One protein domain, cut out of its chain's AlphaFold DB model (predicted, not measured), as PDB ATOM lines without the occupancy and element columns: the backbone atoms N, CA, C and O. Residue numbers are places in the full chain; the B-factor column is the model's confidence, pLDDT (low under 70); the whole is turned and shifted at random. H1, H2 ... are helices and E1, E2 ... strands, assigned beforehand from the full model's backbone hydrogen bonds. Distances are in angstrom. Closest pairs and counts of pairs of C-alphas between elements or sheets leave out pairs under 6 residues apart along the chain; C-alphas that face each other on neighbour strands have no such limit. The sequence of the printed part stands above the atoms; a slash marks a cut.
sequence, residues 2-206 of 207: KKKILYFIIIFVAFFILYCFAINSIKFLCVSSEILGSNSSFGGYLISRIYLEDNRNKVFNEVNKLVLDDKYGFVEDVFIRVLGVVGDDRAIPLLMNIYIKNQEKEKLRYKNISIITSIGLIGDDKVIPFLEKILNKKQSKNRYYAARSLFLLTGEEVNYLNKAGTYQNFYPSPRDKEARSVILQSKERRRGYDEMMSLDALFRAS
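AT A GLANCE: This is residues 2 to 206 of the 207 residues of an uncharacterized protein of Desulfuromonas acetoxidans (strain DSM 684 / 11070) (UniProt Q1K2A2). A long lone helix, H1, sticks out like an arm from one end of a compact body of helices. In the body, the helix pairs H2-H3, H4-H5, H6-H7 and H8-H9 follow one another in a row along the long axis; H10 and H11 cover one side, and the small strand hairpin E1-E2 lies at the end far from H1. The printed part has 205 residues with eleven named helices and two named strands, in the order H1 to H9, E1, E2, H10, H11; the sheet E1 - E2 is antiparallel and the class is mostly helix. The whole is compact, with a radius of gyration of the C-alphas of 19.2 A, and spans 77 by 36 by 27 A, the arm adding much of the length.

IN THESE COORDINATES: H1, residues 2 to 22, starts at C-alpha 2 (161.107, 150.570, 105.904) and is 30.1 A long. Then come H2, residues 26 to 35, H3, 41 to 51, H4, 56 to 67, and H5, 76 to 86. H6, 89 to 102, measures 20.7 A and H7, 106 to 122, measures 24.8 A. H8 is 125 to 136, H9 143 to 154, E1 159 to 161 and E2 167 to 169. H10, 174 to 186, is 18.4 A long, and H11, 193 to 204, ends at C-alpha 204 (172.519, 163.026, 153.502).

HOW THE PARTS SIT: H4, H5, H6, H7, H9, H10 and H11 form a bundle, a group of helices each of which touches others of the group; H5 and H7 are the hubs of the domain, touching five helices each. H5 and H7 touch at Gly 84 and Ser 118, C-alphas 3.8 A apart, at a shallow tilt of 12 degrees, the same way. H4 and H5 are a hairpin, closest at the C-alphas of Val 63 and Phe 79, 5.8 A. H6 and H7 are another, closest at those of Tyr 99 and Asn 112, 5.9 A. H2 touches H3, at Ser 33 and Gly 43, C-alphas 4.0 A apart. H8 touches H9, at Leu 135 and Arg 143, C-alphas 4.6 A apart. H10 touches H11 at a steep tilt of 39 degrees, closest at the C-alphas of Ala 179 and Leu 199, 5.4 A. In the hairpin E1 and E2, N 160 and O 168 are within hydrogen-bond range at 2.8 A. Every O i to N i+4 pair is within range in H1 to H5, H9 and H10, against 8 of 10 in H6, 11 of 13 in H7, 6 of 8 in H8 and 5 of 8 in H11.

THE WHOLE: Residues 2 to 22 stand free; the remaining body spans 48 by 35 by 29 A. The printed part has no cut and no long link. The mean pLDDT of the printed part is 90.1, and residues 205 to 206 are under 70.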
ATOM      1  N   LYS A   2     162.265 150.088 105.113       78.81
ATOM      2  CA  LYS A   2     161.107 150.570 105.904       78.81
ATOM      3  C   LYS A   2     160.667 149.655 107.071       78.81
ATOM      4  O   LYS A   2     160.432 150.155 108.161       78.81
ATOM      5  N   LYS A   3     160.644 148.323 106.893       81.50
ATOM      6  CA  LYS A   3     160.286 147.367 107.969       81.50
ATOM      7  C   LYS A   3     161.282 147.343 109.146       81.50
ATOM      8  O   LYS A   3     160.854 147.197 110.282       81.50
ATOM      9  N   LYS A   4     162.589 147.522 108.893       83.31
ATOM     10  CA  LYS A   4     163.618 147.573 109.955       83.31
ATOM     11  C   LYS A   4     163.513 148.867 110.771       83.31
ATOM     12  O   LYS A   4     163.619 148.819 111.988       83.31
ATOM     13  N   ILE A   5     163.242 149.989 110.099       87.88
ATOM     14  CA  ILE A   5     162.996 151.287 110.746       87.88
ATOM     15  C   ILE A   5     161.729 151.215 111.612       87.88
ATOM     16  O   ILE A   5     161.762 151.617 112.768       87.88
ATOM     17  N   LEU A   6     160.644 150.627 111.095       88.69
ATOM     18  CA  LEU A   6     159.406 150.434 111.858       88.69
ATOM     19  C   LEU A   6     159.624 149.566 113.108       88.69
ATOM     20  O   LEU A   6     159.150 149.916 114.182       88.69
ATOM     21  N   TYR A   7     160.380 148.471 112.989       89.06
ATOM     22  CA  TYR A   7     160.694 147.601 114.126       89.06
ATOM     23  C   TYR A   7     161.532 148.319 115.195       89.06
ATOM     24  O   TYR A   7     161.246 148.204 116.383       89.06
ATOM     25  N   PHE A   8     162.519 149.118 114.777       90.94
ATOM     26  CA  PHE A   8     163.315 149.944 115.687       90.94
ATOM     27  C   PHE A   8     162.452 150.971 116.436       90.94
ATOM     28  O   PHE A   8     162.581 151.103 117.650       90.94
ATOM     29  N   ILE A   9     161.531 151.647 115.741       90.31
ATOM     30  CA  ILE A   9     160.599 152.600 116.360       90.31
ATOM     31  C   ILE A   9     159.696 151.895 117.379       90.31
ATOM     32  O   ILE A   9     159.531 152.399 118.486       90.31
ATOM     33  N   ILE A  10     159.154 150.717 117.050       90.75
ATOM     34  CA  ILE A  10     158.307 149.942 117.973       90.75
ATOM     35  C   ILE A  10     159.083 149.565 119.241       90.75
ATOM     36  O   ILE A  10     158.568 149.753 120.342       90.75
ATOM     37  N   ILE A  11     160.328 149.091 119.108       91.00
ATOM     38  CA  ILE A  11     161.186 148.773 120.260       91.00
ATOM     39  C   ILE A  11     161.447 150.020 121.104       91.00
ATOM     40  O   ILE A  11     161.321 149.966 122.324       91.00
ATOM     41  N   PHE A  12     161.791 151.141 120.469       91.62
ATOM     42  CA  PHE A  12     162.079 152.385 121.174       91.62
ATOM     43  C   PHE A  12     160.857 152.897 121.946       91.62
ATOM     44  O   PHE A  12     160.973 153.236 123.121       91.62
ATOM     45  N   VAL A  13     159.673 152.890 121.327       90.38
ATOM     46  CA  VAL A  13     158.415 153.285 121.979       90.38
ATOM     47  C   VAL A  13     158.072 152.336 123.128       90.38
ATOM     48  O   VAL A  13     157.719 152.799 124.208       90.38
ATOM     49  N   ALA A  14     158.228 151.022 122.946       87.69
ATOM     50  CA  ALA A  14     158.005 150.051 124.015       87.69
ATOM     51  C   ALA A  14     158.966 150.270 125.197       87.69
ATOM     52  O   ALA A  14     158.539 150.254 126.352       87.69
ATOM     53  N   PHE A  15     160.245 150.541 124.918       88.25
ATOM     54  CA  PHE A  15     161.241 150.853 125.942       88.25
ATOM     55  C   PHE A  15     160.917 152.165 126.662       88.25
ATOM     56  O   PHE A  15     161.021 152.234 127.883       88.25
ATOM     57  N   PHE A  16     160.460 153.181 125.930       84.06
ATOM     58  CA  PHE A  16     160.026 154.454 126.500       84.06
ATOM     59  C   PHE A  16     158.804 154.286 127.413       84.06
ATOM     60  O   PHE A  16     158.803 154.804 128.522       84.06
ATOM     61  N   ILE A  17     157.801 153.501 127.008       82.00
ATOM     62  CA  ILE A  17     156.620 153.206 127.838       82.00
ATOM     63  C   ILE A  17     157.021 152.450 129.110       82.00
ATOM     64  O   ILE A  17     156.596 152.817 130.205       82.00
ATOM     65  N   LEU A  18     157.870 151.422 128.987       80.50
ATOM     66  CA  LEU A  18     158.392 150.676 130.137       80.50
ATOM     67  C   LEU A  18     159.195 151.578 131.075       80.50
ATOM     68  O   LEU A  18     159.038 151.493 132.291       80.50
ATOM     69  N   TYR A  19     160.008 152.473 130.516       78.88
ATOM     70  CA  TYR A  19     160.752 153.469 131.274       78.88
ATOM     71  C   TYR A  19     159.810 154.424 132.016       78.88
ATOM     72  O   TYR A  19     159.961 154.598 133.222       78.88
ATOM     73  N   CYS A  20     158.789 154.969 131.347       74.94
ATOM     74  CA  CYS A  20     157.766 155.821 131.961       74.94
ATOM     75  C   CYS A  20     157.012 155.111 133.094       74.94
ATOM     76  O   CYS A  20     156.722 155.724 134.119       74.94
ATOM     77  N   PHE A  21     156.713 153.819 132.939       76.00
ATOM     78  CA  PHE A  21     156.073 153.033 133.991       76.00
ATOM     79  C   PHE A  21     157.023 152.790 135.174       76.00
ATOM     80  O   PHE A  21     156.630 152.934 136.331       76.00
ATOM     81  N   ALA A  22     158.290 152.482 134.890       75.00
ATOM     82  CA  ALA A  22     159.306 152.244 135.906       75.00
ATOM     83  C   ALA A  22     159.572 153.496 136.756       75.00
ATOM     84  O   ALA A  22     159.521 153.419 137.979       75.00
ATOM     85  N   ILE A  23     159.763 154.669 136.144       73.56
ATOM     86  CA  ILE A  23     160.066 155.916 136.877       73.56
ATOM     87  C   ILE A  23     158.899 156.456 137.718       73.56
ATOM     88  O   ILE A  23     159.102 157.375 138.507       73.56
ATOM     89  N   ASN A  24     157.696 155.900 137.562       77.56
ATOM     90  CA  ASN A  24     156.520 156.246 138.363       77.56
ATOM     91  C   ASN A  24     156.201 155.191 139.441       77.56
ATOM     92  O   ASN A  24     155.255 155.356 140.210       77.56
ATOM     93  N   SER A  25     156.973 154.102 139.513       89.81
ATOM     94  CA  SER A  25     156.826 153.082 140.549       89.81
ATOM     95  C   SER A  25     157.679 153.430 141.765       89.81
ATOM     96  O   SER A  25     158.904 153.490 141.669       89.81
ATOM     97  N   ILE A  26     157.052 153.574 142.935       90.75
ATOM     98  CA  ILE A  26     157.750 153.870 144.198       90.75
ATOM     99  C   ILE A  26     158.778 152.781 144.499       90.75
ATOM    100  O   ILE A  26     159.922 153.073 144.837       90.75
ATOM    101  N   LYS A  27     158.405 151.517 144.273       90.88
ATOM    102  CA  LYS A  27     159.322 150.380 144.368       90.88
ATOM    103  C   LYS A  27     160.570 150.562 143.505       90.88
ATOM    104  O   LYS A  27     161.677 150.371 144.004       90.88
ATOM    105  N   PHE A  28     160.397 150.874 142.222       90.25
ATOM    106  CA  PHE A  28     161.529 151.050 141.312       90.25
ATOM    107  C   PHE A  28     162.407 152.218 141.764       90.25
ATOM    108  O   PHE A  28     163.614 152.045 141.897       90.25
ATOM    109  N   LEU A  29     161.800 153.362 142.095       91.50
ATOM    110  CA  LEU A  29     162.516 154.543 142.575       91.50
ATOM    111  C   LEU A  29     163.349 154.244 143.826       91.50
ATOM    112  O   LEU A  29     164.537 154.558 143.844       91.50
ATOM    113  N   CYS A  30     162.774 153.581 144.835       89.94
ATOM    114  CA  CYS A  30     163.502 153.226 146.050       89.94
ATOM    115  C   CYS A  30     164.671 152.271 145.764       89.94
ATOM    116  O   CYS A  30     165.803 152.551 146.154       89.94
ATOM    117  N   VAL A  31     164.414 151.161 145.061       88.12
ATOM    118  CA  VAL A  31     165.434 150.136 144.775       88.12
ATOM    119  C   VAL A  31     166.569 150.714 143.936       88.12
ATOM    120  O   VAL A  31     167.738 150.511 144.255       88.12
ATOM    121  N   SER A  32     166.242 151.480 142.896       88.06
ATOM    122  CA  SER A  32     167.244 152.142 142.068       88.06
ATOM    123  C   SER A  32     168.009 153.218 142.834       88.06
ATOM    124  O   SER A  32     169.212 153.346 142.621       88.06
ATOM    125  N   SER A  33     167.362 153.962 143.740       89.06
ATOM    126  CA  SER A  33     168.054 154.975 144.545       89.06
ATOM    127  C   SER A  33     169.119 154.370 145.454       89.06
ATOM    128  O   SER A  33     170.192 154.951 145.578       89.06
ATOM    129  N   GLU A  34     168.868 153.187 146.017       87.44
ATOM    130  CA  GLU A  34     169.857 152.496 146.841       87.44
ATOM    131  C   GLU A  34     171.008 151.948 145.997       87.44
ATOM    132  O   GLU A  34     172.171 152.198 146.307       87.44
ATOM    133  N   ILE A  35     170.703 151.260 144.888       86.25
ATOM    134  CA  ILE A  35     171.722 150.684 143.989       86.25
ATOM    135  C   ILE A  35     172.666 151.767 143.452       86.25
ATOM    136  O   ILE A  35     173.868 151.546 143.331       86.25
ATOM    137  N   LEU A  36     172.127 152.945 143.133       85.88
ATOM    138  CA  LEU A  36     172.882 154.080 142.595       85.88
ATOM    139  C   LEU A  36     173.459 154.987 143.698       85.88
ATOM    140  O   LEU A  36     174.005 156.055 143.407       85.88
ATOM    141  N   GLY A  37     173.343 154.566 144.959       83.06
ATOM    142  CA  GLY A  37     173.756 155.304 146.142       83.06
ATOM    143  C   GLY A  37     172.755 156.393 146.506       83.06
ATOM    144  O   GLY A  37     172.709 157.446 145.872       83.06
ATOM    145  N   SER A  38     172.017 156.198 147.596       80.69
ATOM    146  CA  SER A  38     170.961 157.114 148.058       80.69
ATOM    147  C   SER A  38     171.461 158.511 148.461       80.69
ATOM    148  O   SER A  38     170.666 159.436 148.621       80.69
ATOM    149  N   ASN A  39     172.780 158.681 148.591       78.81
ATOM    150  CA  ASN A  39     173.441 159.962 148.858       78.81
ATOM    151  C   ASN A  39     174.071 160.596 147.603       78.81
ATOM    152  O   ASN A  39     174.549 161.726 147.669       78.81
ATOM    153  N   SER A  40     174.084 159.895 146.465       85.88
ATOM    154  CA  SER A  40     174.540 160.464 145.195       85.88
ATOM    155  C   SER A  40     173.512 161.461 144.659       85.88
ATOM    156  O   SER A  40     172.325 161.388 144.991       85.88
ATOM    157  N   SER A  41     173.935 162.378 143.784       85.25
ATOM    158  CA  SER A  41     173.010 163.311 143.122       85.25
ATOM    159  C   SER A  41     171.863 162.576 142.421       85.25
ATOM    160  O   SER A  41     170.724 163.036 142.446       85.25
ATOM    161  N   PHE A  42     172.146 161.406 141.840       85.00
ATOM    162  CA  PHE A  42     171.152 160.623 141.116       85.00
ATOM    163  C   PHE A  42     170.227 159.830 142.049       85.00
ATOM    164  O   PHE A  42     169.011 159.877 141.876       85.00
ATOM    165  N   GLY A  43     170.758 159.158 143.078       86.31
ATOM    166  CA  GLY A  43     169.927 158.481 144.081       86.31
ATOM    167  C   GLY A  43     169.036 159.470 144.832       86.31
ATOM    168  O   GLY A  43     167.835 159.250 144.983       86.31
ATOM    169  N   GLY A  44     169.590 160.630 145.180       86.94
ATOM    170  CA  GLY A  44     168.852 161.733 145.775       86.94
ATOM    171  C   GLY A  44     167.756 162.310 144.872       86.94
ATOM    172  O   GLY A  44     166.698 162.684 145.382       86.94
ATOM    173  N   TYR A  45     167.975 162.357 143.553       89.62
ATOM    174  CA  TYR A  45     166.946 162.721 142.576       89.62
ATOM    175  C   TYR A  45     165.808 161.690 142.551       89.62
ATOM    176  O   TYR A  45     164.641 162.074 142.606       89.62
ATOM    177  N   LEU A  46     166.117 160.389 142.547       91.44
ATOM    178  CA  LEU A  46     165.100 159.331 142.584       91.44
ATOM    179  C   LEU A  46     164.260 159.376 143.868       91.44
ATOM    180  O   LEU A  46     163.041 159.236 143.794       91.44
ATOM    181  N   ILE A  47     164.876 159.654 145.020       91.50
ATOM    182  CA  ILE A  47     164.146 159.865 146.280       91.50
ATOM    183  C   ILE A  47     163.219 161.082 146.174       91.50
ATOM    184  O   ILE A  47     162.048 160.998 146.536       91.50
ATOM    185  N   SER A  48     163.690 162.187 145.589       91.31
ATOM    186  CA  SER A  48     162.850 163.376 145.393       91.31
ATOM    187  C   SER A  48     161.612 163.091 144.527       91.31
ATOM    188  O   SER A  48     160.537 163.628 144.778       91.31
ATOM    189  N   ARG A  49     161.716 162.174 143.553       92.44
ATOM    190  CA  ARG A  49     160.572 161.733 142.737       92.44
ATOM    191  C   ARG A  49     159.519 160.993 143.555       92.44
ATOM    192  O   ARG A  49     158.343 161.110 143.228       92.44
ATOM    193  N   ILE A  50     159.917 160.286 144.612       93.62
ATOM    194  CA  ILE A  50     158.977 159.670 145.556       93.62
ATOM    195  C   ILE A  50     158.222 160.761 146.319       93.62
ATOM    196  O   ILE A  50     157.017 160.650 146.499       93.62
ATOM    197  N   TYR A  51     158.892 161.840 146.727       93.50
ATOM    198  CA  TYR A  51     158.250 162.934 147.469       93.50
ATOM    199  C   TYR A  51     157.307 163.792 146.621       93.50
ATOM    200  O   TYR A  51     156.423 164.443 147.175       93.50
ATOM    201  N   LEU A  52     157.454 163.767 145.293       91.81
ATOM    202  CA  LEU A  52     156.489 164.362 144.362       91.81
ATOM    203  C   LEU A  52     155.190 163.552 144.231       91.81
ATOM    204  O   LEU A  52     154.220 164.064 143.681       91.81
ATOM    205  N   GLU A  53     155.144 162.300 144.701       90.19
ATOM    206  CA  GLU A  53     153.920 161.496 144.671       90.19
ATOM    207  C   GLU A  53     152.883 162.087 145.628       90.19
ATOM    208  O   GLU A  53     153.007 161.974 146.847       90.19
ATOM    209  N   ASP A  54     151.819 162.672 145.080       80.44
ATOM    210  CA  ASP A  54     150.780 163.369 145.841       80.44
ATOM    211  C   ASP A  54     149.864 162.434 146.650       80.44
ATOM    212  O   ASP A  54     149.012 162.881 147.404       80.44
ATOM    213  N   ASN A  55     150.054 161.118 146.620       87.69
ATOM    214  CA  ASN A  55     149.299 160.215 147.487       87.69
ATOM    215  C   ASN A  55     150.154 159.668 148.645       87.69
ATOM    216  O   ASN A  55     150.781 158.616 148.528       87.69
ATOM    217  N   ARG A  56     150.124 160.336 149.813       85.44
ATOM    218  CA  ARG A  56     150.827 159.895 151.041       85.44
ATOM    219  C   ARG A  56     150.482 158.460 151.429       85.44
ATOM    220  O   ARG A  56     151.372 157.708 151.811       85.44
ATOM    221  N   ASN A  57     149.214 158.066 151.306       90.62
ATOM    222  CA  ASN A  57     148.785 156.706 151.630       90.62
ATOM    223  C   ASN A  57     149.394 155.682 150.672       90.62
ATOM    224  O   ASN A  57     149.798 154.611 151.114       90.62
ATOM    225  N   LYS A  58     149.497 156.012 149.381       92.56
ATOM    226  CA  LYS A  58     150.179 155.170 148.394       92.56
ATOM    227  C   LYS A  58     151.656 155.010 148.747       92.56
ATOM    228  O   LYS A  58     152.119 153.877 148.831       92.56
ATOM    229  N   VAL A  59     152.360 156.113 149.033       93.38
ATOM    230  CA  VAL A  59     153.772 156.072 149.450       93.38
ATOM    231  C   VAL A  59     153.949 155.224 150.701       93.38
ATOM    232  O   VAL A  59     154.740 154.284 150.689       93.38
ATOM    233  N   PHE A  60     153.170 155.491 151.750       93.94
ATOM    234  CA  PHE A  60     153.229 154.724 152.989       93.94
ATOM    235  C   PHE A  60     152.973 153.232 152.747       93.94
ATOM    236  O   PHE A  60     153.798 152.408 153.127       93.94
ATOM    237  N   ASN A  61     151.873 152.872 152.081       94.06
ATOM    238  CA  ASN A  61     151.488 151.474 151.880       94.06
ATOM    239  C   ASN A  61     152.513 150.702 151.042       94.06
ATOM    240  O   ASN A  61     152.866 149.574 151.394       94.06
ATOM    241  N   GLU A  62     152.998 151.289 149.943       94.19
ATOM    242  CA  GLU A  62     153.999 150.644 149.093       94.19
ATOM    243  C   GLU A  62     155.325 150.478 149.834       94.19
ATOM    244  O   GLU A  62     155.875 149.378 149.852       94.19
ATOM    245  N   VAL A  63     155.819 151.525 150.499       94.44
ATOM    246  CA  VAL A  63     157.094 151.461 151.224       94.44
ATOM    247  C   VAL A  63     156.996 150.517 152.423       94.44
ATOM    248  O   VAL A  63     157.876 149.681 152.601       94.44
ATOM    249  N   ASN A  64     155.907 150.558 153.191       93.50
ATOM    250  CA  ASN A  64     155.659 149.645 154.311       93.50
ATOM    251  C   ASN A  64     155.661 148.176 153.857       93.50
ATOM    252  O   ASN A  64     156.274 147.327 154.500       93.50
ATOM    253  N   LYS A  65     155.034 147.875 152.710       92.88
ATOM    254  CA  LYS A  65     155.074 146.534 152.109       92.88
ATOM    255  C   LYS A  65     156.499 146.111 151.748       92.88
ATOM    256  O   LYS A  65     156.841 144.951 151.944       92.88
ATOM    257  N   LEU A  66     157.313 147.025 151.221       91.94
ATOM    258  CA  LEU A  66     158.696 146.734 150.835       91.94
ATOM    259  C   LEU A  66     159.613 146.504 152.039       91.94
ATOM    260  O   LEU A  66     160.487 145.650 151.958       91.94
ATOM    261  N   VAL A  67     159.398 147.212 153.153       90.38
ATOM    262  CA  VAL A  67     160.141 146.976 154.406       90.38
ATOM    263  C   VAL A  67     159.875 145.581 154.972       90.38
ATOM    264  O   VAL A  67     160.766 144.973 155.552       90.38
ATOM    265  N   LEU A  68     158.646 145.081 154.828       88.31
ATOM    266  CA  LEU A  68     158.240 143.767 155.333       88.31
ATOM    267  C   LEU A  68     158.615 142.605 154.401       88.31
ATOM    268  O   LEU A  68     158.404 141.450 154.764       88.31
ATOM    269  N   ASP A  69     159.125 142.893 153.205       88.31
ATOM    270  CA  ASP A  69     159.530 141.883 152.233       88.31
ATOM    271  C   ASP A  69     161.033 141.603 152.372       88.31
ATOM    272  O   ASP A  69     161.877 142.402 151.956       88.31
ATOM    273  N   ASP A  70     161.358 140.428 152.922       81.38
ATOM    274  CA  ASP A  70     162.729 139.967 153.185       81.38
ATOM    275  C   ASP A  70     163.639 140.016 151.941       81.38
ATOM    276  O   ASP A  70     164.866 140.100 152.056       81.38
ATOM    277  N   LYS A  71     163.062 140.022 150.728       83.88
ATOM    278  CA  LYS A  71     163.812 140.146 149.471       83.88
ATOM    279  C   LYS A  71     164.600 141.454 149.368       83.88
ATOM    280  O   LYS A  71     165.597 141.504 148.645       83.88
ATOM    281  N   TYR A  72     164.168 142.511 150.052       77.06
ATOM    282  CA  TYR A  72     164.776 143.839 149.955       77.06
ATOM    283  C   TYR A  72     165.594 144.226 151.187       77.06
ATOM    284  O   TYR A  72     165.831 145.413 151.402       77.06
ATOM    285  N   GLY A  73     166.101 143.254 151.953       73.81
ATOM    286  CA  GLY A  73     166.879 143.524 153.170       73.81
ATOM    287  C   GLY A  73     168.082 144.468 152.994       73.81
ATOM    288  O   GLY A  73     168.485 145.145 153.948       73.81
ATOM    289  N   PHE A  74     168.623 144.556 151.770       71.25
ATOM    290  CA  PHE A  74     169.712 145.463 151.383       71.25
ATOM    291  C   PHE A  74     169.260 146.893 151.018       71.25
ATOM    292  O   PHE A  74     170.103 147.773 150.958       71.25
ATOM    293  N   VAL A  75     167.961 147.127 150.781       71.62
ATOM    294  CA  VAL A  75     167.349 148.424 150.392       71.62
ATOM    295  C   VAL A  75     166.555 149.054 151.543       71.62
ATOM    296  O   VAL A  75     166.045 150.168 151.433       71.62
ATOM    297  N   GLU A  76     166.453 148.360 152.678       79.00
ATOM    298  CA  GLU A  76     165.659 148.792 153.833       79.00
ATOM    299  C   GLU A  76     165.979 150.214 154.318       79.00
ATOM    300  O   GLU A  76     165.076 150.906 154.784       79.00
ATOM    301  N   ASP A  77     167.220 150.681 154.174       86.00
ATOM    302  CA  ASP A  77     167.633 151.998 154.666       86.00
ATOM    303  C   ASP A  77     166.916 153.147 153.933       86.00
ATOM    304  O   ASP A  77     166.484 154.107 154.580       86.00
ATOM    305  N   VAL A  78     166.703 153.034 152.614       90.75
ATOM    306  CA  VAL A  78     165.900 154.001 151.839       90.75
ATOM    307  C   VAL A  78     164.438 153.940 152.245       90.75
ATOM    308  O   VAL A  78     163.796 154.978 152.386       90.75
ATOM    309  N   PHE A  79     163.893 152.747 152.469       93.44
ATOM    310  CA  PHE A  79     162.494 152.623 152.868       93.44
ATOM    311  C   PHE A  79     162.240 153.254 154.241       93.44
ATOM    312  O   PHE A  79     161.304 154.033 154.397       93.44
ATOM    313  N   ILE A  80     163.108 152.971 155.215       94.69
ATOM    314  CA  ILE A  80     163.071 153.556 156.561       94.69
ATOM    315  C   ILE A  80     163.129 155.083 156.472       94.69
ATOM    316  O   ILE A  80     162.280 155.765 157.047       94.69
ATOM    317  N   ARG A  81     164.080 155.606 155.689       94.25
ATOM    318  CA  ARG A  81     164.239 157.039 155.417       94.25
ATOM    319  C   ARG A  81     162.960 157.659 154.858       94.25
ATOM    320  O   ARG A  81     162.482 158.658 155.390       94.25
ATOM    321  N   VAL A  82     162.385 157.064 153.811       95.56
ATOM    322  CA  VAL A  82     161.156 157.562 153.178       95.56
ATOM    323  C   VAL A  82     159.994 157.569 154.172       95.56
ATOM    324  O   VAL A  82     159.297 158.577 154.255       95.56
ATOM    325  N   LEU A  83     159.811 156.513 154.972       96.44
ATOM    326  CA  LEU A  83     158.765 156.475 156.006       96.44
ATOM    327  C   LEU A  83     158.928 157.607 157.032       96.44
ATOM    328  O   LEU A  83     157.947 158.267 157.373       96.44
ATOM    329  N   GLY A  84     160.162 157.866 157.477       96.56
ATOM    330  CA  GLY A  84     160.475 158.960 158.395       96.56
ATOM    331  C   GLY A  84     160.128 160.339 157.835       96.56
ATOM    332  O   GLY A  84     159.471 161.147 158.492       96.56
ATOM    333  N   VAL A  85     160.545 160.594 156.593       96.69
ATOM    334  CA  VAL A  85     160.346 161.879 155.906       96.69
ATOM    335  C   VAL A  85     158.875 162.130 155.575       96.69
ATOM    336  O   VAL A  85     158.392 163.244 155.775       96.69
ATOM    337  N   VAL A  86     158.137 161.101 155.151       95.62
ATOM    338  CA  VAL A  86     156.686 161.184 154.900       95.62
ATOM    339  C   VAL A  86     155.904 161.489 156.185       95.62
ATOM    340  O   VAL A  86     154.827 162.093 156.124       95.62
ATOM    341  N   GLY A  87     156.446 161.105 157.344       94.81
ATOM    342  CA  GLY A  87     155.899 161.473 158.649       94.81
ATOM    343  C   GLY A  87     154.571 160.799 158.961       94.81
ATOM    344  O   GLY A  87     153.680 161.430 159.519       94.81
ATOM    345  N   ASP A  88     154.384 159.559 158.510       94.62
ATOM    346  CA  ASP A  88     153.205 158.758 158.847       94.62
ATOM    347  C   ASP A  88     153.440 157.992 160.147       94.62
ATOM    348  O   ASP A  88     154.291 157.106 160.206       94.62
ATOM    349  N   ASP A  89     152.702 158.354 161.197       95.06
ATOM    350  CA  ASP A  89     152.823 157.784 162.542       95.06
ATOM    351  C   ASP A  89     152.521 156.279 162.579       95.06
ATOM    352  O   ASP A  89     153.094 155.548 163.390       95.06
ATOM    353  N   ARG A  90     151.757 155.768 161.605       95.25
ATOM    354  CA  ARG A  90     151.568 154.326 161.376       95.25
ATOM    355  C   ARG A  90     152.887 153.579 161.144       95.25
ATOM    356  O   ARG A  90     152.924 152.363 161.326       95.25
ATOM    357  N   ALA A  91     153.972 154.264 160.769       96.25
ATOM    358  CA  ALA A  91     155.301 153.667 160.630       96.25
ATOM    359  C   ALA A  91     155.985 153.383 161.979       96.25
ATOM    360  O   ALA A  91     156.874 152.530 162.036       96.25
ATOM    361  N   ILE A  92     155.603 154.063 163.067       97.56
ATOM    362  CA  ILE A  92     156.295 153.976 164.363       97.56
ATOM    363  C   ILE A  92     156.394 152.537 164.892       97.56
ATOM    364  O   ILE A  92     157.517 152.109 165.189       97.56
ATOM    365  N   PRO A  93     155.306 151.739 164.965       96.75
ATOM    366  CA  PRO A  93     155.394 150.372 165.476       96.75
ATOM    367  C   PRO A  93     156.334 149.490 164.646       96.75
ATOM    368  O   PRO A  93     157.113 148.714 165.203       96.75
ATOM    369  N   LEU A  94     156.303 149.640 163.316       95.50
ATOM    370  CA  LEU A  94     157.191 148.924 162.403       95.50
ATOM    371  C   LEU A  94     158.657 149.289 162.669       95.50
ATOM    372  O   LEU A  94     159.486 148.405 162.889       95.50
ATOM    373  N   LEU A  95     158.971 150.585 162.691       96.62
ATOM    374  CA  LEU A  95     160.326 151.096 162.892       96.62
ATOM    375  C   LEU A  95     160.901 150.669 164.252       96.62
ATOM    376  O   LEU A  95     162.024 150.165 164.321       96.62
ATOM    377  N   MET A  96     160.119 150.784 165.330       96.62
ATOM    378  CA  MET A  96     160.528 150.334 166.664       96.62
ATOM    379  C   MET A  96     160.812 148.828 166.700       96.62
ATOM    380  O   MET A  96     161.825 148.408 167.262       96.62
ATOM    381  N   ASN A  97     159.966 148.009 166.067       94.75
ATOM    382  CA  ASN A  97     160.163 146.561 165.996       94.75
ATOM    383  C   ASN A  97     161.464 146.195 165.260       94.75
ATOM    384  O   ASN A  97     162.240 145.366 165.743       94.75
ATOM    385  N   ILE A  98     161.745 146.842 164.122       92.75
ATOM    386  CA  ILE A  98     162.987 146.619 163.363       92.75
ATOM    387  C   ILE A  98     164.206 147.009 164.203       92.75
ATOM    388  O   ILE A  98     165.178 146.251 164.244       92.75
ATOM    389  N   TYR A  99     164.153 148.140 164.914       93.69
ATOM    390  CA  TYR A  99     165.239 148.554 165.804       93.69
ATOM    391  C   TYR A  99     165.481 147.523 166.906       93.69
ATOM    392  O   TYR A  99     166.608 147.073 167.097       93.69
ATOM    393  N   ILE A 100     164.431 147.092 167.611       93.38
ATOM    394  CA  ILE A 100     164.551 146.142 168.727       93.38
ATOM    395  C   ILE A 100     165.197 144.827 168.270       93.38
ATOM    396  O   ILE A 100     166.065 144.309 168.973       93.38
ATOM    397  N   LYS A 101     164.840 144.328 167.079       90.75
ATOM    398  CA  LYS A 101     165.406 143.100 166.490       90.75
ATOM    399  C   LYS A 101     166.877 143.226 166.069       90.75
ATOM    400  O   LYS A 101     167.569 142.212 165.958       90.75
ATOM    401  N   ASN A 102     167.355 144.442 165.801       88.88
ATOM    402  CA  ASN A 102     168.645 144.677 165.143       88.88
ATOM    403  C   ASN A 102     169.621 145.563 165.935       88.88
ATOM    404  O   ASN A 102     170.769 145.716 165.519       88.88
ATOM    405  N   GLN A 103     169.219 146.108 167.086       87.38
ATOM    406  CA  GLN A 103     170.005 147.079 167.862       87.38
ATOM    407  C   GLN A 103     171.370 146.569 168.356       87.38
ATOM    408  O   GLN A 103     172.265 147.383 168.566       87.38
ATOM    409  N   GLU A 104     171.552 145.254 168.524       86.19
ATOM    410  CA  GLU A 104     172.827 144.650 168.959       86.19
ATOM    411  C   GLU A 104     173.753 144.272 167.790       86.19
ATOM    412  O   GLU A 104     174.922 143.949 167.982       86.19
ATOM    413  N   LYS A 105     173.249 144.293 166.550       87.75
ATOM    414  CA  LYS A 105     174.011 143.862 165.374       87.75
ATOM    415  C   LYS A 105     174.853 145.024 164.863       87.75
ATOM    416  O   LYS A 105     174.354 145.893 164.153       87.75
ATOM    417  N   GLU A 106     176.149 145.014 165.165       82.81
ATOM    418  CA  GLU A 106     177.071 146.087 164.757       82.81
ATOM    419  C   GLU A 106     177.074 146.344 163.240       82.81
ATOM    420  O   GLU A 106     177.094 147.498 162.811       82.81
ATOM    421  N   LYS A 107     176.950 145.289 162.426       85.75
ATOM    422  CA  LYS A 107     176.847 145.393 160.958       85.75
ATOM    423  C   LYS A 107     175.636 146.211 160.485       85.75
ATOM    424  O   LYS A 107     175.651 146.715 159.371       85.75
ATOM    425  N   LEU A 108     174.606 146.361 161.321       85.75
ATOM    426  CA  LEU A 108     173.373 147.101 161.027       85.75
ATOM    427  C   LEU A 108     173.332 148.470 161.717       85.75
ATOM    428  O   LEU A 108     172.266 149.057 161.903       85.75
ATOM    429  N   ARG A 109     174.489 149.005 162.119       84.88
ATOM    430  CA  ARG A 109     174.561 150.287 162.822       84.88
ATOM    431  C   ARG A 109     173.959 151.443 162.018       84.88
ATOM    432  O   ARG A 109     173.209 152.221 162.596       84.88
ATOM    433  N   TYR A 110     174.252 151.548 160.722       85.81
ATOM    434  CA  TYR A 110     173.698 152.612 159.870       85.81
ATOM    435  C   TYR A 110     172.174 152.518 159.751       85.81
ATOM    436  O   TYR A 110     171.487 153.514 159.956       85.81
ATOM    437  N   LYS A 111     171.639 151.304 159.596       89.12
ATOM    438  CA  LYS A 111     170.197 151.042 159.651       89.12
ATOM    439  C   LYS A 111     169.568 151.537 160.954       89.12
ATOM    440  O   LYS A 111     168.586 152.269 160.937       89.12
ATOM    441  N   ASN A 112     170.171 151.212 162.099       91.75
ATOM    442  CA  ASN A 112     169.686 151.669 163.405       91.75
ATOM    443  C   ASN A 112     169.689 153.205 163.538       91.75
ATOM    444  O   ASN A 112     168.768 153.771 164.126       91.75
ATOM    445  N   ILE A 113     170.693 153.879 162.970       92.44
ATOM    446  CA  ILE A 113     170.767 155.346 162.901       92.44
ATOM    447  C   ILE A 113     169.612 155.908 162.063       92.44
ATOM    448  O   ILE A 113     168.933 156.843 162.500       92.44
ATOM    449  N   SER A 114     169.363 155.316 160.892       93.31
ATOM    450  CA  SER A 114     168.263 155.703 160.010       93.31
ATOM    451  C   SER A 114     166.911 155.523 160.692       93.31
ATOM    452  O   SER A 114     166.066 156.410 160.599       93.31
ATOM    453  N   ILE A 115     166.719 154.436 161.447       95.94
ATOM    454  CA  ILE A 115     165.481 154.190 162.197       95.94
ATOM    455  C   ILE A 115     165.260 155.262 163.263       95.94
ATOM    456  O   ILE A 115     164.198 155.879 163.291       95.94
ATOM    457  N   ILE A 116     166.254 155.515 164.119       96.88
ATOM    458  CA  ILE A 116     166.130 156.505 165.200       96.88
ATOM    459  C   ILE A 116     165.842 157.896 164.634       96.88
ATOM    460  O   ILE A 116     164.987 158.613 165.151       96.88
ATOM    461  N   THR A 117     166.534 158.260 163.553       96.81
ATOM    462  CA  THR A 117     166.320 159.536 162.860       96.81
ATOM    463  C   THR A 117     164.911 159.613 162.285       96.81
ATOM    464  O   THR A 117     164.226 160.607 162.493       96.81
ATOM    465  N   SER A 118     164.445 158.548 161.629       97.62
ATOM    466  CA  SER A 118     163.098 158.478 161.047       97.62
ATOM    467  C   SER A 118     162.005 158.603 162.105       97.62
ATOM    468  O   SER A 118     161.033 159.313 161.886       97.62
ATOM    469  N   ILE A 119     162.186 157.975 163.271       98.06
ATOM    470  CA  ILE A 119     161.266 158.096 164.411       98.06
ATOM    471  C   ILE A 119     161.174 159.552 164.892       98.06
ATOM    472  O   ILE A 119     160.071 160.057 165.070       98.06
ATOM    473  N   GLY A 120     162.308 160.245 165.047       97.69
ATOM    474  CA  GLY A 120     162.311 161.667 165.418       97.69
ATOM    475  C   GLY A 120     161.660 162.554 164.356       97.69
ATOM    476  O   GLY A 120     160.887 163.448 164.680       97.69
ATOM    477  N   LEU A 121     161.918 162.260 163.080       97.88
ATOM    478  CA  LEU A 121     161.325 162.971 161.950       97.88
ATOM    479  C   LEU A 121     159.821 162.755 161.813       97.88
ATOM    480  O   LEU A 121     159.166 163.606 161.225       97.88
ATOM    481  N   ILE A 122     159.252 161.659 162.311       97.62
ATOM    482  CA  ILE A 122     157.800 161.442 162.257       97.62
ATOM    483  C   ILE A 122     157.058 162.449 163.139       97.62
ATOM    484  O   ILE A 122     155.999 162.919 162.732       97.62
ATOM    485  N   GLY A 123     157.637 162.864 164.268       95.00
ATOM    486  CA  GLY A 123     157.046 163.910 165.110       95.00
ATOM    487  C   GLY A 123     155.977 163.426 166.096       95.00
ATOM    488  O   GLY A 123     155.216 164.249 166.601       95.00
ATOM    489  N   ASP A 124     155.881 162.115 166.352       95.50
ATOM    490  CA  ASP A 124     154.960 161.558 167.353       95.50
ATOM    491  C   ASP A 124     155.624 161.515 168.735       95.50
ATOM    492  O   ASP A 124     156.489 160.679 169.001       95.50
ATOM    493  N   ASP A 125     155.181 162.387 169.640       95.00
ATOM    494  CA  ASP A 125     155.719 162.528 170.998       95.00
ATOM    495  C   ASP A 125     155.605 161.238 171.834       95.00
ATOM    496  O   ASP A 125     156.358 161.041 172.791       95.00
ATOM    497  N   LYS A 126     154.729 160.291 171.456       95.69
ATOM    498  CA  LYS A 126     154.592 158.989 172.140       95.69
ATOM    499  C   LYS A 126     155.878 158.159 172.114       95.69
ATOM    500  O   LYS A 126     156.014 157.218 172.897       95.69
ATOM    501  N   VAL A 127     156.825 158.480 171.233       97.19
ATOM    502  CA  VAL A 127     158.101 157.757 171.099       97.19
ATOM    503  C   VAL A 127     159.200 158.272 172.028       97.19
ATOM    504  O   VAL A 127     160.259 157.645 172.104       97.19
ATOM    505  N   ILE A 128     158.971 159.367 172.762       98.00
ATOM    506  CA  ILE A 128     159.960 159.956 173.680       98.00
ATOM    507  C   ILE A 128     160.523 158.916 174.668       98.00
ATOM    508  O   ILE A 128     161.745 158.737 174.673       98.00
ATOM    509  N   PRO A 129     159.706 158.121 175.399       97.56
ATOM    510  CA  PRO A 129     160.238 157.133 176.347       97.56
ATOM    511  C   PRO A 129     161.138 156.078 175.684       97.56
ATOM    512  O   PRO A 129     162.093 155.567 176.275       97.56
ATOM    513  N   PHE A 130     160.853 155.739 174.424       96.94
ATOM    514  CA  PHE A 130     161.678 154.815 173.655       96.94
ATOM    515  C   PHE A 130     163.039 155.431 173.300       96.94
ATOM    516  O   PHE A 130     164.067 154.763 173.436       96.94
ATOM    517  N   LEU A 131     163.071 156.701 172.891       97.31
ATOM    518  CA  LEU A 131     164.312 157.411 172.577       97.31
ATOM    519  C   LEU A 131     165.171 157.654 173.828       97.31
ATOM    520  O   LEU A 131     166.383 157.430 173.781       97.31
ATOM    521  N   GLU A 132     164.564 157.999 174.965       96.12
ATOM    522  CA  GLU A 132     165.256 158.126 176.258       96.12
ATOM    523  C   GLU A 132     165.923 156.810 176.680       96.12
ATOM    524  O   GLU A 132     167.075 156.785 177.130       96.12
ATOM    525  N   LYS A 133     165.249 155.674 176.461       94.88
ATOM    526  CA  LYS A 133     165.835 154.350 176.706       94.88
ATOM    527  C   LYS A 133     167.082 154.106 175.849       94.88
ATOM    528  O   LYS A 133     168.049 153.511 176.328       94.88
ATOM    529  N   ILE A 134     167.093 154.560 174.593       94.25
ATOM    530  CA  ILE A 134     168.259 154.439 173.701       94.25
ATOM    531  C   ILE A 134     169.400 155.360 174.149       94.25
ATOM    532  O   ILE A 134     170.563 154.942 174.111       94.25
ATOM    533  N   LEU A 135     169.076 156.581 174.579       93.81
ATOM    534  CA  LEU A 135     170.017 157.582 175.091       93.81
ATOM    535  C   LEU A 135     170.787 157.065 176.322       93.81
ATOM    536  O   LEU A 135     172.016 157.182 176.409       93.81
ATOM    537  N   ASN A 136     170.066 156.414 177.237       90.44
ATOM    538  CA  ASN A 136     170.587 155.950 178.525       90.44
ATOM    539  C   ASN A 136     171.244 154.559 178.476       90.44
ATOM    540  O   ASN A 136     171.886 154.125 179.435       90.44
ATOM    541  N   LYS A 137     171.154 153.841 177.352       87.56
ATOM    542  CA  LYS A 137     171.727 152.495 177.218       87.56
ATOM    543  C   LYS A 137     173.263 152.529 177.207       87.56
ATOM    544  O   LYS A 137     173.876 153.041 176.271       87.56
ATOM    545  N   LYS A 138     173.890 151.886 178.205       72.75
ATOM    546  CA  LYS A 138     175.339 151.933 178.525       72.75
ATOM    547  C   LYS A 138     176.308 151.708 177.349       72.75
ATOM    548  O   LYS A 138     177.381 152.300 177.336       72.75
ATOM    549  N   GLN A 139     175.948 150.918 176.342       71.06
ATOM    550  CA  GLN A 139     176.814 150.642 175.181       71.06
ATOM    551  C   GLN A 139     176.225 151.125 173.849       71.06
ATOM    552  O   GLN A 139     176.715 150.776 172.777       71.06
ATOM    553  N   SER A 140     175.170 151.944 173.888       77.00
ATOM    554  CA  SER A 140     174.550 152.446 172.666       77.00
ATOM    555  C   SER A 140     175.515 153.364 171.913       77.00
ATOM    556  O   SER A 140     175.905 154.421 172.408       77.00
ATOM    557  N   LYS A 141     175.872 152.970 170.685       81.31
ATOM    558  CA  LYS A 141     176.609 153.808 169.723       81.31
ATOM    559  C   LYS A 141     175.690 154.801 168.989       81.31
ATOM    560  O   LYS A 141     176.166 155.514 168.102       81.31
ATOM    561  N   ASN A 142     174.402 154.832 169.350       88.75
ATOM    562  CA  ASN A 142     173.347 155.591 168.677       88.75
ATOM    563  C   ASN A 142     172.817 156.767 169.518       88.75
ATOM    564  O   ASN A 142     171.846 157.409 169.131       88.75
ATOM    565  N   ARG A 143     173.436 157.056 170.670       92.31
ATOM    566  CA  ARG A 143     172.949 158.067 171.622       92.31
ATOM    567  C   ARG A 143     172.893 159.474 171.042       92.31
ATOM    568  O   ARG A 143     171.925 160.165 171.301       92.31
ATOM    569  N   TYR A 144     173.867 159.857 170.215       92.44
ATOM    570  CA  TYR A 144     173.830 161.136 169.492       92.44
ATOM    571  C   TYR A 144     172.550 161.278 168.656       92.44
ATOM    572  O   TYR A 144     171.893 162.308 168.680       92.44
ATOM    573  N   TYR A 145     172.159 160.217 167.947       93.81
ATOM    574  CA  TYR A 145     170.959 160.234 167.113       93.81
ATOM    575  C   TYR A 145     169.682 160.199 167.944       93.81
ATOM    576  O   TYR A 145     168.714 160.845 167.571       93.81
ATOM    577  N   ALA A 146     169.686 159.497 169.082       96.06
ATOM    578  CA  ALA A 146     168.581 159.566 170.033       96.06
ATOM    579  C   ALA A 146     168.435 160.981 170.607       96.06
ATOM    580  O   ALA A 146     167.324 161.487 170.667       96.06
ATOM    581  N   ALA A 147     169.549 161.637 170.941       96.38
ATOM    582  CA  ALA A 147     169.573 163.019 171.402       96.38
ATOM    583  C   ALA A 147     169.025 163.986 170.346       96.38
ATOM    584  O   ALA A 147     168.140 164.782 170.642       96.38
ATOM    585  N   ARG A 148     169.474 163.849 169.091       96.31
ATOM    586  CA  ARG A 148     168.931 164.603 167.957       96.31
ATOM    587  C   ARG A 148     167.427 164.387 167.802       96.31
ATOM    588  O   ARG A 148     166.687 165.353 167.683       96.31
ATOM    589  N   SER A 149     166.968 163.137 167.802       97.62
ATOM    590  CA  SER A 149     165.543 162.828 167.651       97.62
ATOM    591  C   SER A 149     164.708 163.348 168.820       97.62
ATOM    592  O   SER A 149     163.605 163.824 168.590       97.62
ATOM    593  N   LEU A 150     165.231 163.319 170.050       98.12
ATOM    594  CA  LEU A 150     164.589 163.952 171.203       98.12
ATOM    595  C   LEU A 150     164.483 165.463 171.007       98.12
ATOM    596  O   LEU A 150     163.390 165.994 171.141       98.12
ATOM    597  N   PHE A 151     165.556 166.134 170.579       97.94
ATOM    598  CA  PHE A 151     165.512 167.560 170.249       97.94
ATOM    599  C   PHE A 151     164.455 167.882 169.177       97.94
ATOM    600  O   PHE A 151     163.735 168.870 169.305       97.94
ATOM    601  N   LEU A 152     164.321 167.054 168.135       97.69
ATOM    602  CA  LEU A 152     163.295 167.256 167.102       97.69
ATOM    603  C   LEU A 152     161.867 167.211 167.673       97.69
ATOM    604  O   LEU A 152     161.005 167.933 167.179       97.69
ATOM    605  N   LEU A 153     161.628 166.408 168.712       97.00
ATOM    606  CA  LEU A 153     160.323 166.275 169.367       97.00
ATOM    607  C   LEU A 153     160.099 167.357 170.433       97.00
ATOM    608  O   LEU A 153     159.097 168.066 170.415       97.00
ATOM    609  N   THR A 154     161.052 167.528 171.348       96.75
ATOM    610  CA  THR A 154     160.887 168.364 172.546       96.75
ATOM    611  C   THR A 154     161.382 169.792 172.330       96.75
ATOM    612  O   THR A 154     160.802 170.747 172.838       96.75
ATOM    613  N   GLY A 155     162.408 169.978 171.499       96.06
ATOM    614  CA  GLY A 155     163.164 171.230 171.387       96.06
ATOM    615  C   GLY A 155     164.202 171.427 172.485       96.06
ATOM    616  O   GLY A 155     164.888 172.447 172.487       96.06
ATOM    617  N   GLU A 156     164.335 170.464 173.393       94.12
ATOM    618  CA  GLU A 156     165.291 170.523 174.487       94.12
ATOM    619  C   GLU A 156     166.644 169.965 174.049       94.12
ATOM    620  O   GLU A 156     166.738 168.940 173.366       94.12
ATOM    621  N   GLU A 157     167.709 170.649 174.452       92.31
ATOM    622  CA  GLU A 157     169.065 170.130 174.326       92.31
ATOM    623  C   GLU A 157     169.275 169.055 175.390       92.31
ATOM    624  O   GLU A 157     169.079 169.292 176.583       92.31
ATOM    625  N   VAL A 158     169.654 167.852 174.958       92.06
ATOM    626  CA  VAL A 158     169.835 166.717 175.863       92.06
ATOM    627  C   VAL A 158     171.297 166.303 175.931       92.06
ATOM    628  O   VAL A 158     171.994 166.178 174.920       92.06
ATOM    629  N   ASN A 159     171.755 166.025 177.148       91.81
ATOM    630  CA  ASN A 159     173.077 165.462 177.366       91.81
ATOM    631  C   ASN A 159     173.087 163.975 177.004       91.81
ATOM    632  O   ASN A 159     172.177 163.221 177.346       91.81
ATOM    633  N   TYR A 160     174.159 163.523 176.362       90.25
ATOM    634  CA  TYR A 160     174.374 162.116 176.061       90.25
ATOM    635  C   TYR A 160     175.808 161.698 176.373       90.25
ATOM    636  O   TYR A 160     176.746 162.489 176.309       90.25
ATOM    637  N   LEU A 161     175.992 160.420 176.700       89.50
ATOM    638  CA  LEU A 161     177.325 159.859 176.886       89.50
ATOM    639  C   LEU A 161     177.982 159.648 175.519       89.50
ATOM    640  O   LEU A 161     177.475 158.882 174.694       89.50
ATOM    641  N   ASN A 162     179.112 160.293 175.268       85.38
ATOM    642  CA  ASN A 162     179.870 160.066 174.046       85.38
ATOM    643  C   ASN A 162     180.658 158.740 174.110       85.38
ATOM    644  O   ASN A 162     180.631 158.002 175.099       85.38
ATOM    645  N   LYS A 163     181.388 158.419 173.034       80.75
ATOM    646  CA  LYS A 163     182.201 157.190 172.962       80.75
ATOM    647  C   LYS A 163     183.310 157.127 174.021       80.75
ATOM    648  O   LYS A 163     183.726 156.029 174.366       80.75
ATOM    649  N   ALA A 164     183.773 158.274 174.516       84.06
ATOM    650  CA  ALA A 164     184.794 158.372 175.554       84.06
ATOM    651  C   ALA A 164     184.219 158.208 176.974       84.06
ATOM    652  O   ALA A 164     184.957 158.323 177.946       84.06
ATOM    653  N   GLY A 165     182.912 157.955 177.116       84.31
ATOM    654  CA  GLY A 165     182.282 157.797 178.426       84.31
ATOM    655  C   GLY A 165     182.086 159.116 179.175       84.31
ATOM    656  O   GLY A 165     181.876 159.094 180.383       84.31
ATOM    657  N   THR A 166     182.149 160.254 178.481       88.31
ATOM    658  CA  THR A 166     181.906 161.579 179.064       88.31
ATOM    659  C   THR A 166     180.558 162.117 178.605       88.31
ATOM    660  O   THR A 166     180.113 161.835 177.488       88.31
ATOM    661  N   TYR A 167     179.875 162.850 179.483       89.50
ATOM    662  CA  TYR A 167     178.642 163.537 179.117       89.50
ATOM    663  C   TYR A 167     178.965 164.713 178.199       89.50
ATOM    664  O   TYR A 167     179.860 165.507 178.478       89.50
ATOM    665  N   GLN A 168     178.224 164.804 177.103       90.94
ATOM    666  CA  GLN A 168     178.308 165.873 176.124       90.94
ATOM    667  C   GLN A 168     176.900 166.392 175.849       90.94
ATOM    668  O   GLN A 168     175.976 165.594 175.688       90.94
ATOM    669  N   ASN A 169     176.746 167.712 175.760       92.75
ATOM    670  CA  ASN A 169     175.485 168.308 175.340       92.75
ATOM    671  C   ASN A 169     175.280 168.122 173.829       92.75
ATOM    672  O   ASN A 169     176.219 168.288 173.041       92.75
ATOM    673  N   PHE A 170     174.065 167.759 173.422       93.25
ATOM    674  CA  PHE A 170     173.685 167.776 172.017       93.25
ATOM    675  C   PHE A 170     173.436 169.216 171.574       93.25
ATOM    676  O   PHE A 170     172.506 169.864 172.040       93.25
ATOM    677  N   TYR A 171     174.249 169.688 170.632       92.62
ATOM    678  CA  TYR A 171     174.087 171.004 170.030       92.62
ATOM    679  C   TYR A 171     173.367 170.872 168.681       92.62
ATOM    680  O   TYR A 171     173.955 170.327 167.742       92.62
ATOM    681  N   PRO A 172     172.117 171.356 168.554       93.38
ATOM    682  CA  PRO A 172     171.365 171.258 167.311       93.38
ATOM    683  C   PRO A 172     171.985 172.139 166.224       93.38
ATOM    684  O   PRO A 172     172.168 173.349 166.398       93.38
ATOM    685  N   SER A 173     172.261 171.542 165.066       94.25
ATOM    686  CA  SER A 173     172.703 172.272 163.878       94.25
ATOM    687  C   SER A 173     171.580 173.168 163.324       94.25
ATOM    688  O   SER A 173     170.404 172.953 163.638       94.25
ATOM    689  N   PRO A 174     171.885 174.147 162.448       94.75
ATOM    690  CA  PRO A 174     170.848 174.922 161.762       94.75
ATOM    691  C   PRO A 174     169.810 174.042 161.051       94.75
ATOM    692  O   PRO A 174     168.621 174.340 161.111       94.75
ATOM    693  N   ARG A 175     170.242 172.911 160.473       93.69
ATOM    694  CA  ARG A 175     169.349 171.944 159.817       93.69
ATOM    695  C   ARG A 175     168.456 171.204 160.805       93.69
ATOM    696  O   ARG A 175     167.310 170.936 160.481       93.69
ATOM    697  N   ASP A 176     168.945 170.891 162.004       95.81
ATOM    698  CA  ASP A 176     168.110 170.261 163.035       95.81
ATOM    699  C   ASP A 176     167.005 171.222 163.492       95.81
ATOM    700  O   ASP A 176     165.851 170.824 163.650       95.81
ATOM    701  N   LYS A 177     167.341 172.509 163.655       96.69
ATOM    702  CA  LYS A 177     166.375 173.563 164.002       96.69
ATOM    703  C   LYS A 177     165.334 173.763 162.896       96.69
ATOM    704  O   LYS A 177     164.144 173.857 163.192       96.69
ATOM    705  N   GLU A 178     165.775 173.786 161.641       96.81
ATOM    706  CA  GLU A 178     164.897 173.861 160.468       96.81
ATOM    707  C   GLU A 178     163.967 172.645 160.387       96.81
ATOM    708  O   GLU A 178     162.750 172.804 160.315       96.81
ATOM    709  N   ALA A 179     164.518 171.435 160.504       97.25
ATOM    710  CA  ALA A 179     163.746 170.201 160.475       97.25
ATOM    711  C   ALA A 179     162.691 170.167 161.583       97.25
ATOM    712  O   ALA A 179     161.539 169.821 161.331       97.25
ATOM    713  N   ARG A 180     163.042 170.601 162.799       97.44
ATOM    714  CA  ARG A 180     162.075 170.751 163.889       97.44
ATOM    715  C   ARG A 180     160.957 171.731 163.528       97.44
ATOM    716  O   ARG A 180     159.791 171.434 163.777       97.44
ATOM    717  N   SER A 181     161.290 172.882 162.944       97.44
ATOM    718  CA  SER A 181     160.285 173.853 162.492       97.44
ATOM    719  C   SER A 181     159.317 173.225 161.488       97.44
ATOM    720  O   SER A 181     158.106 173.363 161.641       97.44
ATOM    721  N   VAL A 182     159.836 172.481 160.509       97.62
ATOM    722  CA  VAL A 182     159.027 171.763 159.515       97.62
ATOM    723  C   VAL A 182     158.135 170.707 160.175       97.62
ATOM    724  O   VAL A 182     156.951 170.615 159.850       97.62
ATOM    725  N   ILE A 183     158.655 169.931 161.131       97.19
ATOM    726  CA  ILE A 183     157.874 168.921 161.867       97.19
ATOM    727  C   ILE A 183     156.706 169.579 162.610       97.19
ATOM    728  O   ILE A 183     155.574 169.120 162.486       97.19
ATOM    729  N   LEU A 184     156.950 170.682 163.324       96.25
ATOM    730  CA  LEU A 184     155.897 171.393 164.052       96.25
ATOM    731  C   LEU A 184     154.842 171.998 163.119       96.25
ATOM    732  O   LEU A 184     153.650 171.876 163.384       96.25
ATOM    733  N   GLN A 185     155.267 172.614 162.014       95.88
ATOM    734  CA  GLN A 185     154.360 173.226 161.033       95.88
ATOM    735  C   GLN A 185     153.527 172.202 160.251       95.88
ATOM    736  O   GLN A 185     152.482 172.549 159.696       95.88
ATOM    737  N   SER A 186     153.988 170.951 160.186       94.31
ATOM    738  CA  SER A 186     153.332 169.868 159.451       94.31
ATOM    739  C   SER A 186     152.641 168.837 160.347       94.31
ATOM    740  O   SER A 186     152.099 167.875 159.823       94.31
ATOM    741  N   LYS A 187     152.591 169.021 161.675       88.50
ATOM    742  CA  LYS A 187     152.083 168.001 162.618       88.50
ATOM    743  C   LYS A 187     150.654 167.526 162.319       88.50
ATOM    744  O   LYS A 187     150.357 166.345 162.465       88.50
ATOM    745  N   GLU A 188     149.786 168.429 161.867       87.62
ATOM    746  CA  GLU A 188     148.359 168.150 161.618       87.62
ATOM    747  C   GLU A 188     148.007 168.020 160.132       87.62
ATOM    748  O   GLU A 188     146.841 167.872 159.765       87.62
ATOM    749  N   ARG A 189     149.003 168.081 159.244       91.69
ATOM    750  CA  ARG A 189     148.771 168.001 157.804       91.69
ATOM    751  C   ARG A 189     149.824 167.165 157.110       91.69
ATOM    752  O   ARG A 189     150.863 166.800 157.640       91.69
ATOM    753  N   ARG A 190     149.563 166.879 155.847       89.25
ATOM    754  CA  ARG A 190     150.560 166.255 154.996       89.25
ATOM    755  C   ARG A 190     151.719 167.232 154.737       89.25
ATOM    756  O   ARG A 190     151.487 168.414 154.468       89.25
ATOM    757  N   ARG A 191     152.950 166.717 154.782       94.19
ATOM    758  CA  ARG A 191     154.149 167.439 154.342       94.19
ATOM    759  C   ARG A 191     154.119 167.656 152.832       94.19
ATOM    760  O   ARG A 191     153.727 166.755 152.084       94.19
ATOM    761  N   GLY A 192     154.524 168.842 152.401       94.81
ATOM    762  CA  GLY A 192     154.791 169.178 151.009       94.81
ATOM    763  C   GLY A 192     156.154 168.668 150.544       94.81
ATOM    764  O   GLY A 192     156.958 168.169 151.334       94.81
ATOM    765  N   TYR A 193     156.419 168.798 149.245       94.25
ATOM    766  CA  TYR A 193     157.680 168.372 148.635       94.25
ATOM    767  C   TYR A 193     158.903 169.047 149.277       94.25
ATOM    768  O   TYR A 193     159.810 168.348 149.721       94.25
ATOM    769  N   ASP A 194     158.903 170.378 149.397       94.69
ATOM    770  CA  ASP A 194     160.051 171.129 149.934       94.69
ATOM    771  C   ASP A 194     160.326 170.796 151.404       94.69
ATOM    772  O   ASP A 194     161.474 170.632 151.812       94.69
ATOM    773  N   GLU A 195     159.262 170.608 152.186       96.12
ATOM    774  CA  GLU A 195     159.348 170.145 153.571       96.12
ATOM    775  C   GLU A 195     160.009 168.767 153.642       96.12
ATOM    776  O   GLU A 195     160.955 168.567 154.399       96.12
ATOM    777  N   MET A 196     159.560 167.819 152.815       96.06
ATOM    778  CA  MET A 196     160.149 166.483 152.751       96.06
ATOM    779  C   MET A 196     161.620 166.522 152.315       96.06
ATOM    780  O   MET A 196     162.447 165.826 152.899       96.06
ATOM    781  N   MET A 197     161.973 167.371 151.348       94.00
ATOM    782  CA  MET A 197     163.361 167.560 150.917       94.00
ATOM    783  C   MET A 197     164.244 168.164 152.019       94.00
ATOM    784  O   MET A 197     165.385 167.725 152.186       94.00
ATOM    785  N   SER A 198     163.725 169.123 152.794       94.62
ATOM    786  CA  SER A 198     164.425 169.699 153.952       94.62
ATOM    787  C   SER A 198     164.688 168.635 155.030       94.62
ATOM    788  O   SER A 198     165.818 168.492 155.501       94.62
ATOM    789  N   LEU A 199     163.697 167.792 155.347       96.19
ATOM    790  CA  LEU A 199     163.869 166.697 156.313       96.19
ATOM    791  C   LEU A 199     164.830 165.603 155.812       96.19
ATOM    792  O   LEU A 199     165.654 165.103 156.583       96.19
ATOM    793  N   ASP A 200     164.769 165.245 154.525       94.12
ATOM    794  CA  ASP A 200     165.656 164.246 153.907       94.12
ATOM    795  C   ASP A 200     167.140 164.654 153.972       94.12
ATOM    796  O   ASP A 200     168.035 163.807 154.078       94.12
ATOM    797  N   ALA A 201     167.423 165.961 154.001       91.44
ATOM    798  CA  ALA A 201     168.780 166.483 154.133       91.44
ATOM    799  C   ALA A 201     169.500 165.994 155.408       91.44
ATOM    800  O   ALA A 201     170.734 165.906 155.412       91.44
ATOM    801  N   LEU A 202     168.766 165.618 156.469       92.31
ATOM    802  CA  LEU A 202     169.348 165.074 157.703       92.31
ATOM    803  C   LEU A 202     169.969 163.680 157.539       92.31
ATOM    804  O   LEU A 202     170.820 163.312 158.355       92.31
ATOM    805  N   PHE A 203     169.572 162.918 156.515       89.25
ATOM    806  CA  PHE A 203     170.164 161.614 156.189       89.25
ATOM    807  C   PHE A 203     171.379 161.736 155.272       89.25
ATOM    808  O   PHE A 203     172.298 160.923 155.338       89.25
ATOM    809  N   ARG A 204     171.404 162.768 154.425       78.94
ATOM    810  CA  ARG A 204     172.519 163.026 153.502       78.94
ATOM    811  C   ARG A 204     173.739 163.620 154.204       78.94
ATOM    812  O   ARG A 204     174.847 163.501 153.704       78.94
ATOM    813  N   ALA A 205     173.528 164.260 155.354       60.16
ATOM    814  CA  ALA A 205     174.566 164.933 156.133       60.16
ATOM    815  C   ALA A 205     175.251 164.046 157.191       60.16
ATOM    816  O   ALA A 205     176.188 164.496 157.840       60.16
ATOM    817  N   SER A 206     174.749 162.832 157.434       52.50
ATOM    818  CA  SER A 206     175.122 162.007 158.595       52.50
ATOM    819  C   SER A 206     176.298 161.037 158.381       52.50
ATOM    820  O   SER A 206     176.410 160.064 159.131       52.50
TER     821      SER A 206